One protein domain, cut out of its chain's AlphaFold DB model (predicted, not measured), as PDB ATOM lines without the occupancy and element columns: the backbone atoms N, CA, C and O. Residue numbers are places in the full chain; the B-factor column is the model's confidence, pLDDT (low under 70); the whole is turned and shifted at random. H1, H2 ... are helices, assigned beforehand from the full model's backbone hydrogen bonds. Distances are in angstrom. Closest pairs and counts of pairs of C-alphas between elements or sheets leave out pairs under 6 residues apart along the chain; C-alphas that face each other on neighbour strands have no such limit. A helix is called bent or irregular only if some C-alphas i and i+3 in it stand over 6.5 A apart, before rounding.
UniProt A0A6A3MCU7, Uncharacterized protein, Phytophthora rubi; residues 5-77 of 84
ATOM      1  N   ILE A   5     211.258 144.987 170.615       94.50
ATOM      2  CA  ILE A   5     210.860 143.774 171.336       94.50
ATOM      3  C   ILE A   5     211.747 142.579 170.969       94.50
ATOM      4  O   ILE A   5     212.087 141.776 171.836       94.50
ATOM      5  N   GLU A   6     212.195 142.490 169.714       93.56
ATOM      6  CA  GLU A   6     213.053 141.402 169.239       93.56
ATOM      7  C   GLU A   6     214.439 141.476 169.893       93.56
ATOM      8  O   GLU A   6     215.014 140.454 170.277       93.56
ATOM      9  N   GLY A   7     214.951 142.695 170.088       93.31
ATOM     10  CA  GLY A   7     216.189 142.946 170.826       93.31
ATOM     11  C   GLY A   7     216.071 142.544 172.296       93.31
ATOM     12  O   GLY A   7     216.930 141.829 172.817       93.31
ATOM     13  N   CYS A   8     214.960 142.907 172.941       96.12
ATOM     14  CA  CYS A   8     214.685 142.514 174.325       96.12
ATOM     15  C   CYS A   8     214.628 140.983 174.470       96.12
ATOM     16  O   CYS A   8     215.314 140.407 175.319       96.12
ATOM     17  N   PHE A   9     213.877 140.301 173.598       96.56
ATOM     18  CA  PHE A   9     213.791 138.840 173.604       96.56
ATOM     19  C   PHE A   9     215.111 138.156 173.251       96.56
ATOM     20  O   PHE A   9     215.375 137.067 173.758       96.56
ATOM     21  N   SER A  10     215.972 138.778 172.444       95.19
ATOM     22  CA  SER A  10     217.311 138.249 172.161       95.19
ATOM     23  C   SER A  10     218.185 138.225 173.415       95.19
ATOM     24  O   SER A  10     218.827 137.211 173.691       95.19
ATOM     25  N   VAL A  11     218.147 139.289 174.227       96.12
ATOM     26  CA  VAL A  11     218.846 139.340 175.523       96.12
ATOM     27  C   VAL A  11     218.280 138.308 176.496       96.12
ATOM     28  O   VAL A  11     219.040 137.541 177.092       96.12
ATOM     29  N   PHE A  12     216.954 138.222 176.615       97.94
ATOM     30  CA  PHE A  12     216.306 137.219 177.463       97.94
ATOM     31  C   PHE A  12     216.662 135.790 177.047       97.94
ATOM     32  O   PHE A  12     217.083 134.982 177.874       97.94
ATOM     33  N   LYS A  13     216.604 135.489 175.747       97.50
ATOM     34  CA  LYS A  13     217.000 134.190 175.193       97.50
ATOM     35  C   LYS A  13     218.463 133.868 175.493       97.50
ATOM     36  O   LYS A  13     218.776 132.711 175.765       97.50
ATOM     37  N   ALA A  14     219.362 134.854 175.453       97.81
ATOM     38  CA  ALA A  14     220.763 134.652 175.814       97.81
ATOM     39  C   ALA A  14     220.921 134.263 177.295       97.81
ATOM     40  O   ALA A  14     221.673 133.338 177.600       97.81
ATOM     41  N   LYS A  15     220.164 134.896 178.203       98.19
ATOM     42  CA  LYS A  15     220.153 134.545 179.635       98.19
ATOM     43  C   LYS A  15     219.578 133.153 179.897       98.19
ATOM     44  O   LYS A  15     220.220 132.363 180.582       98.19
ATOM     45  N   VAL A  16     218.466 132.805 179.245       98.38
ATOM     46  CA  VAL A  16     217.894 131.448 179.308       98.38
ATOM     47  C   VAL A  16     218.910 130.407 178.832       98.38
ATOM     48  O   VAL A  16     219.118 129.398 179.497       98.38
ATOM     49  N   LYS A  17     219.604 130.648 177.710       98.06
ATOM     50  CA  LYS A  17     220.644 129.731 177.213       98.06
ATOM     51  C   LYS A  17     221.810 129.569 178.190       98.06
ATOM     52  O   LYS A  17     222.304 128.453 178.329       98.06
ATOM     53  N   ALA A  18     222.242 130.645 178.850       98.25
ATOM     54  CA  ALA A  18     223.293 130.582 179.865       98.25
ATOM     55  C   ALA A  18     222.865 129.693 181.044       98.25
ATOM     56  O   ALA A  18     223.569 128.742 181.374       98.25
ATOM     57  N   TYR A  19     221.655 129.905 181.568       98.31
ATOM     58  CA  TYR A  19     221.085 129.062 182.620       98.31
ATOM     59  C   TYR A  19     221.009 127.586 182.202       98.31
ATOM     60  O   TYR A  19     221.404 126.698 182.957       98.31
ATOM     61  N   LEU A  20     220.541 127.295 180.984       97.88
ATOM     62  CA  LEU A  20     220.474 125.921 180.472       97.88
ATOM     63  C   LEU A  20     221.861 125.281 180.338       97.88
ATOM     64  O   LEU A  20     222.003 124.080 180.559       97.88
ATOM     65  N   SER A  21     222.876 126.071 179.981       97.62
ATOM     66  CA  SER A  21     224.266 125.615 179.907       97.62
ATOM     67  C   SER A  21     224.816 125.239 181.284       97.62
ATOM     68  O   SER A  21     225.475 124.210 181.412       97.62
ATOM     69  N   GLU A  22     224.520 126.025 182.319       97.75
ATOM     70  CA  GLU A  22     224.893 125.731 183.713       97.75
ATOM     71  C   GLU A  22     224.159 124.496 184.264       97.75
ATOM     72  O   GLU A  22     224.696 123.730 185.064       97.75
ATOM     73  N   HIS A  23     222.940 124.251 183.781       96.56
ATOM     74  CA  HIS A  23     222.079 123.151 184.214       96.56
ATOM     75  C   HIS A  23     222.028 121.992 183.208       96.56
ATOM     76  O   HIS A  23     221.050 121.238 183.166       96.56
ATOM     77  N   ARG A  24     223.080 121.823 182.396       95.88
ATOM     78  CA  ARG A  24     223.101 120.915 181.236       95.88
ATOM     79  C   ARG A  24     222.686 119.481 181.576       95.88
ATOM     80  O   ARG A  24     221.962 118.851 180.807       95.88
ATOM     81  N   GLN A  25     223.096 118.977 182.737       95.31
ATOM     82  CA  GLN A  25     222.739 117.654 183.257       95.31
ATOM     83  C   GLN A  25     221.221 117.430 183.353       95.31
ATOM     84  O   GLN A  25     220.739 116.341 183.043       95.31
ATOM     85  N   ARG A  26     220.443 118.464 183.705       95.31
ATOM     86  CA  ARG A  26     218.979 118.373 183.835       95.31
ATOM     87  C   ARG A  26     218.289 118.141 182.487       95.31
ATOM     88  O   ARG A  26     217.197 117.595 182.461       95.31
ATOM     89  N   MET A  27     218.925 118.472 181.358       94.62
ATOM     90  CA  MET A  27     218.354 118.216 180.025       94.62
ATOM     91  C   MET A  27     218.300 116.726 179.654       94.62
ATOM     92  O   MET A  27     217.541 116.338 178.756       94.62
ATOM     93  N   PHE A  28     219.115 115.899 180.313       95.56
ATOM     94  CA  PHE A  28     219.260 114.468 180.031       95.56
ATOM     95  C   PHE A  28     218.729 113.575 181.159       95.56
ATOM     96  O   PHE A  28     218.848 112.358 181.066       95.56
ATOM     97  N   SER A  29     218.125 114.157 182.199       93.62
ATOM     98  CA  SER A  29     217.581 113.419 183.340       93.62
ATOM     99  C   SER A  29     216.078 113.645 183.471       93.62
ATOM    100  O   SER A  29     215.625 114.784 183.569       93.62
ATOM    101  N   GLN A  30     215.304 112.557 183.506       94.00
ATOM    102  CA  GLN A  30     213.866 112.613 183.785       94.00
ATOM    103  C   GLN A  30     213.595 112.946 185.263       94.00
ATOM    104  O   GLN A  30     212.639 113.658 185.582       94.00
ATOM    105  N   GLY A  31     214.448 112.462 186.173       91.75
ATOM    106  CA  GLY A  31     214.220 112.566 187.613       91.75
ATOM    107  C   GLY A  31     212.885 111.931 188.016       91.75
ATOM    108  O   GLY A  31     212.579 110.814 187.610       91.75
ATOM    109  N   SER A  32     212.086 112.663 188.792       92.69
ATOM    110  CA  SER A  32     210.761 112.244 189.270       92.69
ATOM    111  C   SER A  32     209.599 112.596 188.329       92.69
ATOM    112  O   SER A  32     208.447 112.343 188.676       92.69
ATOM    113  N   HIS A  33     209.862 113.212 187.173       95.81
ATOM    114  CA  HIS A  33     208.810 113.597 186.225       95.81
ATOM    115  C   HIS A  33     208.263 112.374 185.480       95.81
ATOM    116  O   HIS A  33     208.928 111.342 185.376       95.81
ATOM    117  N   ARG A  34     207.061 112.486 184.906       94.56
ATOM    118  CA  ARG A  34     206.402 111.396 184.167       94.56
ATOM    119  C   ARG A  34     207.054 111.138 182.812       94.56
ATOM    120  O   ARG A  34     206.930 110.043 182.273       94.56
ATOM    121  N   SER A  35     207.730 112.139 182.247       97.00
ATOM    122  CA  SER A  35     208.440 112.017 180.972       97.00
ATOM    123  C   SER A  35     209.635 112.967 180.868       97.00
ATOM    124  O   SER A  35     209.710 113.987 181.554       97.00
ATOM    125  N   MET A  36     210.542 112.669 179.933       97.06
ATOM    126  CA  MET A  36     211.636 113.572 179.552       97.06
ATOM    127  C   MET A  36     211.144 114.941 179.060       97.06
ATOM    128  O   MET A  36     211.800 115.951 179.308       97.06
ATOM    129  N   THR A  37     210.009 114.990 178.358       97.31
ATOM    130  CA  THR A  37     209.424 116.249 177.871       97.31
ATOM    131  C   THR A  37     208.987 117.128 179.034       97.31
ATOM    132  O   THR A  37     209.332 118.303 179.066       97.31
ATOM    133  N   GLU A  38     208.295 116.553 180.017       97.50
ATOM    134  CA  GLU A  38     207.860 117.270 181.218       97.50
ATOM    135  C   GLU A  38     209.056 117.802 182.020       97.50
ATOM    136  O   GLU A  38     209.090 118.984 182.355       97.50
ATOM    137  N   ALA A  39     210.089 116.976 182.229       97.44
ATOM    138  CA  ALA A  39     211.315 117.402 182.908       97.44
ATOM    139  C   ALA A  39     211.994 118.594 182.204       97.44
ATOM    140  O   ALA A  39     212.455 119.535 182.853       97.44
ATOM    141  N   ARG A  40     212.031 118.583 180.864       97.69
ATOM    142  CA  ARG A  40     212.609 119.670 180.056       97.69
ATOM    143  C   ARG A  40     211.745 120.929 180.050       97.69
ATOM    144  O   ARG A  40     212.305 122.019 180.052       97.69
ATOM    145  N   MET A  41     210.420 120.796 180.061       97.62
ATOM    146  CA  MET A  41     209.504 121.935 180.178       97.62
ATOM    147  C   MET A  41     209.667 122.634 181.528       97.62
ATOM    148  O   MET A  41     209.844 123.846 181.556       97.62
ATOM    149  N   CYS A  42     209.725 121.865 182.618       97.69
ATOM    150  CA  CYS A  42     209.992 122.384 183.960       97.69
ATOM    151  C   CYS A  42     211.356 123.102 184.024       97.69
ATOM    152  O   CYS A  42     211.458 124.226 184.506       97.69
ATOM    153  N   LEU A  43     212.407 122.517 183.432       97.94
ATOM    154  CA  LEU A  43     213.715 123.176 183.325       97.94
ATOM    155  C   LEU A  43     213.664 124.494 182.529       97.94
ATOM    156  O   LEU A  43     214.353 125.447 182.891       97.94
ATOM    157  N   LEU A  44     212.896 124.555 181.436       98.00
ATOM    158  CA  LEU A  44     212.732 125.780 180.647       98.00
ATOM    159  C   LEU A  44     211.977 126.863 181.421       98.00
ATOM    160  O   LEU A  44     212.333 128.036 181.309       98.00
ATOM    161  N   GLU A  45     210.974 126.482 182.208       98.25
ATOM    162  CA  GLU A  45     210.227 127.393 183.075       98.25
ATOM    163  C   GLU A  45     211.121 127.961 184.184       98.25
ATOM    164  O   GLU A  45     211.186 129.179 184.351       98.25
ATOM    165  N   ASP A  46     211.913 127.116 184.850       98.12
ATOM    166  CA  ASP A  46     212.933 127.557 185.808       98.12
ATOM    167  C   ASP A  46     213.923 128.539 185.166       98.12
ATOM    168  O   ASP A  46     214.226 129.594 185.727       98.12
ATOM    169  N   ALA A  47     214.417 128.211 183.967       98.38
ATOM    170  CA  ALA A  47     215.361 129.050 183.238       98.38
ATOM    171  C   ALA A  47     214.753 130.412 182.887       98.38
ATOM    172  O   ALA A  47     215.421 131.442 183.014       98.38
ATOM    173  N   ALA A  48     213.489 130.429 182.458       98.25
ATOM    174  CA  ALA A  48     212.745 131.644 182.165       98.25
ATOM    175  C   ALA A  48     212.551 132.494 183.427       98.25
ATOM    176  O   ALA A  48     212.904 133.673 183.417       98.25
ATOM    177  N   ASN A  49     212.085 131.893 184.523       98.31
ATOM    178  CA  ASN A  49     211.856 132.569 185.802       98.31
ATOM    179  C   ASN A  49     213.150 133.141 186.391       98.31
ATOM    180  O   ASN A  49     213.175 134.285 186.839       98.31
ATOM    181  N   SER A  50     214.254 132.395 186.315       98.12
ATOM    182  CA  SER A  50     215.566 132.882 186.750       98.12
ATOM    183  C   SER A  50     216.111 134.003 185.857       98.12
ATOM    184  O   SER A  50     216.930 134.803 186.311       98.12
ATOM    185  N   SER A  51     215.700 134.061 184.588       98.19
ATOM    186  CA  SER A  51     216.241 135.005 183.602       98.19
ATOM    187  C   SER A  51     215.394 136.263 183.424       98.19
ATOM    188  O   SER A  51     215.909 137.270 182.936       98.19
ATOM    189  N   ILE A  52     214.112 136.242 183.806       97.25
ATOM    190  CA  ILE A  52     213.148 137.305 183.479       97.25
ATOM    191  C   ILE A  52     213.551 138.675 184.034       97.25
ATOM    192  O   ILE A  52     213.224 139.696 183.435       97.25
ATOM    193  N   GLY A  53     214.352 138.715 185.105       96.75
ATOM    194  CA  GLY A  53     214.894 139.953 185.673       96.75
ATOM    195  C   GLY A  53     215.739 140.789 184.698       96.75
ATOM    196  O   GLY A  53     215.928 141.985 184.922       96.75
ATOM    197  N   CYS A  54     216.218 140.214 183.584       96.50
ATOM    198  CA  CYS A  54     216.881 140.996 182.539       96.50
ATOM    199  C   CYS A  54     215.915 141.904 181.757       96.50
ATOM    200  O   CYS A  54     216.359 142.893 181.175       96.50
ATOM    201  N   MET A  55     214.611 141.600 181.745       95.50
ATOM    202  CA  MET A  55     213.563 142.377 181.072       95.50
ATOM    203  C   MET A  55     213.167 143.600 181.907       95.50
ATOM    204  O   MET A  55     212.060 143.699 182.428       95.50
ATOM    205  N   ASN A  56     214.093 144.542 182.058       95.94
ATOM    206  CA  ASN A  56     213.876 145.766 182.824       95.94
ATOM    207  C   ASN A  56     213.700 146.999 181.920       95.94
ATOM    208  O   ASN A  56     213.970 146.976 180.717       95.94
ATOM    209  N   ARG A  57     213.267 148.115 182.523       97.00
ATOM    210  CA  ARG A  57     213.045 149.389 181.818       97.00
ATOM    211  C   ARG A  57     214.286 149.871 181.062       97.00
ATOM    212  O   ARG A  57     214.147 150.413 179.970       97.00
ATOM    213  N   HIS A  58     215.481 149.674 181.621       96.88
ATOM    214  CA  HIS A  58     216.724 150.103 180.977       96.88
ATOM    215  C   HIS A  58     216.972 149.342 179.675       96.88
ATOM    216  O   HIS A  58     217.298 149.969 178.669       96.88
ATOM    217  N   LEU A  59     216.746 148.024 179.663       96.31
ATOM    218  CA  LEU A  59     216.846 147.216 178.449       96.31
ATOM    219  C   LEU A  59     215.857 147.695 177.379       96.31
ATOM    220  O   LEU A  59     216.261 147.934 176.243       96.31
ATOM    221  N   VAL A  60     214.587 147.891 177.745       95.62
ATOM    222  CA  VAL A  60     213.542 148.332 176.803       95.62
ATOM    223  C   VAL A  60     213.892 149.684 176.180       95.62
ATOM    224  O   VAL A  60     213.839 149.835 174.960       95.62
ATOM    225  N   VAL A  61     214.312 150.655 176.998       97.06
ATOM    226  CA  VAL A  61     214.739 151.978 176.514       97.06
ATOM    227  C   VAL A  61     215.971 151.859 175.616       97.06
ATOM    228  O   VAL A  61     216.010 152.472 174.551       97.06
ATOM    229  N   SER A  62     216.954 151.040 175.995       95.75
ATOM    230  CA  SER A  62     218.152 150.822 175.181       95.75
ATOM    231  C   SER A  62     217.818 150.227 173.812       95.75
ATOM    232  O   SER A  62     218.393 150.653 172.811       95.75
ATOM    233  N   MET A  63     216.898 149.260 173.742       95.88
ATOM    234  CA  MET A  63     216.481 148.652 172.475       95.88
ATOM    235  C   MET A  63     215.657 149.621 171.625       95.88
ATOM    236  O   MET A  63     215.842 149.667 170.412       95.88
ATOM    237  N   ALA A  64     214.812 150.452 172.242       95.62
ATOM    238  CA  ALA A  64     214.073 151.499 171.538       95.62
ATOM    239  C   ALA A  64     215.014 152.523 170.885       95.62
ATOM    240  O   ALA A  64     214.862 152.836 169.704       95.62
ATOM    241  N   LEU A  65     216.028 152.988 171.622       95.38
ATOM    242  CA  LEU A  65     217.048 153.899 171.097       95.38
ATOM    243  C   LEU A  65     217.885 153.248 169.991       95.38
ATOM    244  O   LEU A  65     218.184 153.896 168.990       95.38
ATOM    245  N   HIS A  66     218.245 151.971 170.143       92.69
ATOM    246  CA  HIS A  66     218.949 151.226 169.101       92.69
ATOM    247  C   HIS A  66     218.130 151.156 167.804       92.69
ATOM    248  O   HIS A  66     218.648 151.494 166.742       92.69
ATOM    249  N   CYS A  67     216.845 150.794 167.884       92.62
ATOM    250  CA  CYS A  67     215.972 150.756 166.711       92.62
ATOM    251  C   CYS A  67     215.776 152.143 166.092       92.62
ATOM    252  O   CYS A  67     215.816 152.259 164.874       92.62
ATOM    253  N   GLN A  68     215.623 153.198 166.900       93.44
ATOM    254  CA  GLN A  68     215.514 154.570 166.393       93.44
ATOM    255  C   GLN A  68     216.746 154.976 165.574       93.44
ATOM    256  O   GLN A  68     216.594 155.539 164.492       93.44
ATOM    257  N   ARG A  69     217.955 154.674 166.066       92.31
ATOM    258  CA  ARG A  69     219.204 154.942 165.335       92.31
ATOM    259  C   ARG A  69     219.263 154.145 164.038       92.31
ATOM    260  O   ARG A  69     219.442 154.738 162.988       92.31
ATOM    261  N   ALA A  70     218.965 152.848 164.096       90.25
ATOM    262  CA  ALA A  70     218.935 152.000 162.907       90.25
ATOM    263  C   ALA A  70     217.940 152.499 161.838       90.25
ATOM    264  O   ALA A  70     218.229 152.408 160.650       90.25
ATOM    265  N   VAL A  71     216.786 153.051 162.239       90.88
ATOM    266  CA  VAL A  71     215.850 153.709 161.307       90.88
ATOM    267  C   VAL A  71     216.464 154.980 160.718       90.88
ATOM    268  O   VAL A  71     216.366 155.194 159.514       90.88
ATOM    269  N   ALA A  72     217.082 155.827 161.543       92.88
ATOM    270  CA  ALA A  72     217.700 157.069 161.082       92.88
ATOM    271  C   ALA A  72     218.845 156.818 160.087       92.88
ATOM    272  O   ALA A  72     218.933 157.515 159.081       92.88
ATOM    273  N   ASP A  73     219.676 155.812 160.341       91.88
ATOM    274  CA  ASP A  73     220.790 155.424 159.476       91.88
ATOM    275  C   ASP A  73     220.257 154.837 158.155       91.88
ATOM    276  O   ASP A  73     220.676 155.244 157.071       91.88
ATOM    277  N   ALA A  74     219.219 153.991 158.221       90.44
ATOM    278  CA  ALA A  74     218.544 153.475 157.030       90.44
ATOM    279  C   ALA A  74     217.931 154.592 156.163       90.44
ATOM    280  O   ALA A  74     218.018 154.537 154.939       90.44
ATOM    281  N   LEU A  75     217.351 155.634 156.775       92.81
ATOM    282  CA  LEU A  75     216.825 156.803 156.051       92.81
ATOM    283  C   LEU A  75     217.919 157.599 155.327       92.81
ATOM    284  O   LEU A  75     217.633 158.257 154.329       92.81
ATOM    285  N   LYS A  76     219.158 157.542 155.815       95.19
ATOM    286  CA  LYS A  76     220.325 158.158 155.175       95.19
ATOM    287  C   LYS A  76     221.004 157.243 154.156       95.19
ATOM    288  O   LYS A  76     222.022 157.642 153.597       95.19
ATOM    289  N   MET A  77     220.453 156.053 153.903       92.62
ATOM    290  CA  MET A  77     221.070 155.020 153.065       92.62
ATOM    291  C   MET A  77     222.455 154.596 153.584       92.62
ATOM    292  O   MET A  77     223.323 154.226 152.797       92.62
TER     293      MET A  77
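This is residues 5 to 77 of the 84 residues of an uncharacterized protein of Phytophthora rubi (UniProt A0A6A3MCU7). Two long helices, H1 and H3, cross at a steep angle, and at the end where they spread apart the chain turns back through little H2 and a loop. A third long helix, H4, touches the first residues of H1 and makes the domain longer, with residues 68 to 77 sticking out as an arm. The printed part has 73 residues, with four named helices in the order H1, H2, H3, H4 and no named strand: an all helix domain. It is only just extended, close to loose, with a radius of gyration of the C-alphas of 17.2 A and spans of 57 by 24 by 18 A.

Find C-alpha 5 at (210.860, 143.774, 171.336); from there H1, residues 5 to 22, runs 26.0 A to C-alpha 22 at (224.893, 125.731, 183.713). Next comes H2, residues 24 to 28. H3, residues 36 to 54, covers 28.1 A and is irregular, with C-alphas 50 and 53 7.2 A apart. H4, residues 57 to 75, runs 27.1 A to C-alpha 75 at (216.825, 156.803, 156.051).

Look at Val 16 and Ala 47, the closest C-alphas of H1 and H3, 5.3 A apart; these helices touch at a steep tilt of 58 degrees, opposite ways. H2 touches H3 at residues 36 to 43 alone, closest at C-alphas 27 and 40, 5.9 A. Residues 5 to 8 of H1 touch residues 59 to 63 of H4, closest at the C-alphas of Gly 7 and Met 63, 5.9 A. H2 and H4 are apart. In H1 and H4 every O i to N i+4 pair is within hydrogen-bond range; in H3 13 of 15 are, and in H2 0 of 1, beside 2 of 2 O i to N i+3 pairs.

The C-alphas of Ser 32 and Lys 76, the two farthest apart, are 58.0 A apart. The printed part has no cut and no long link, and no printed residue is under 70 in pLDDT.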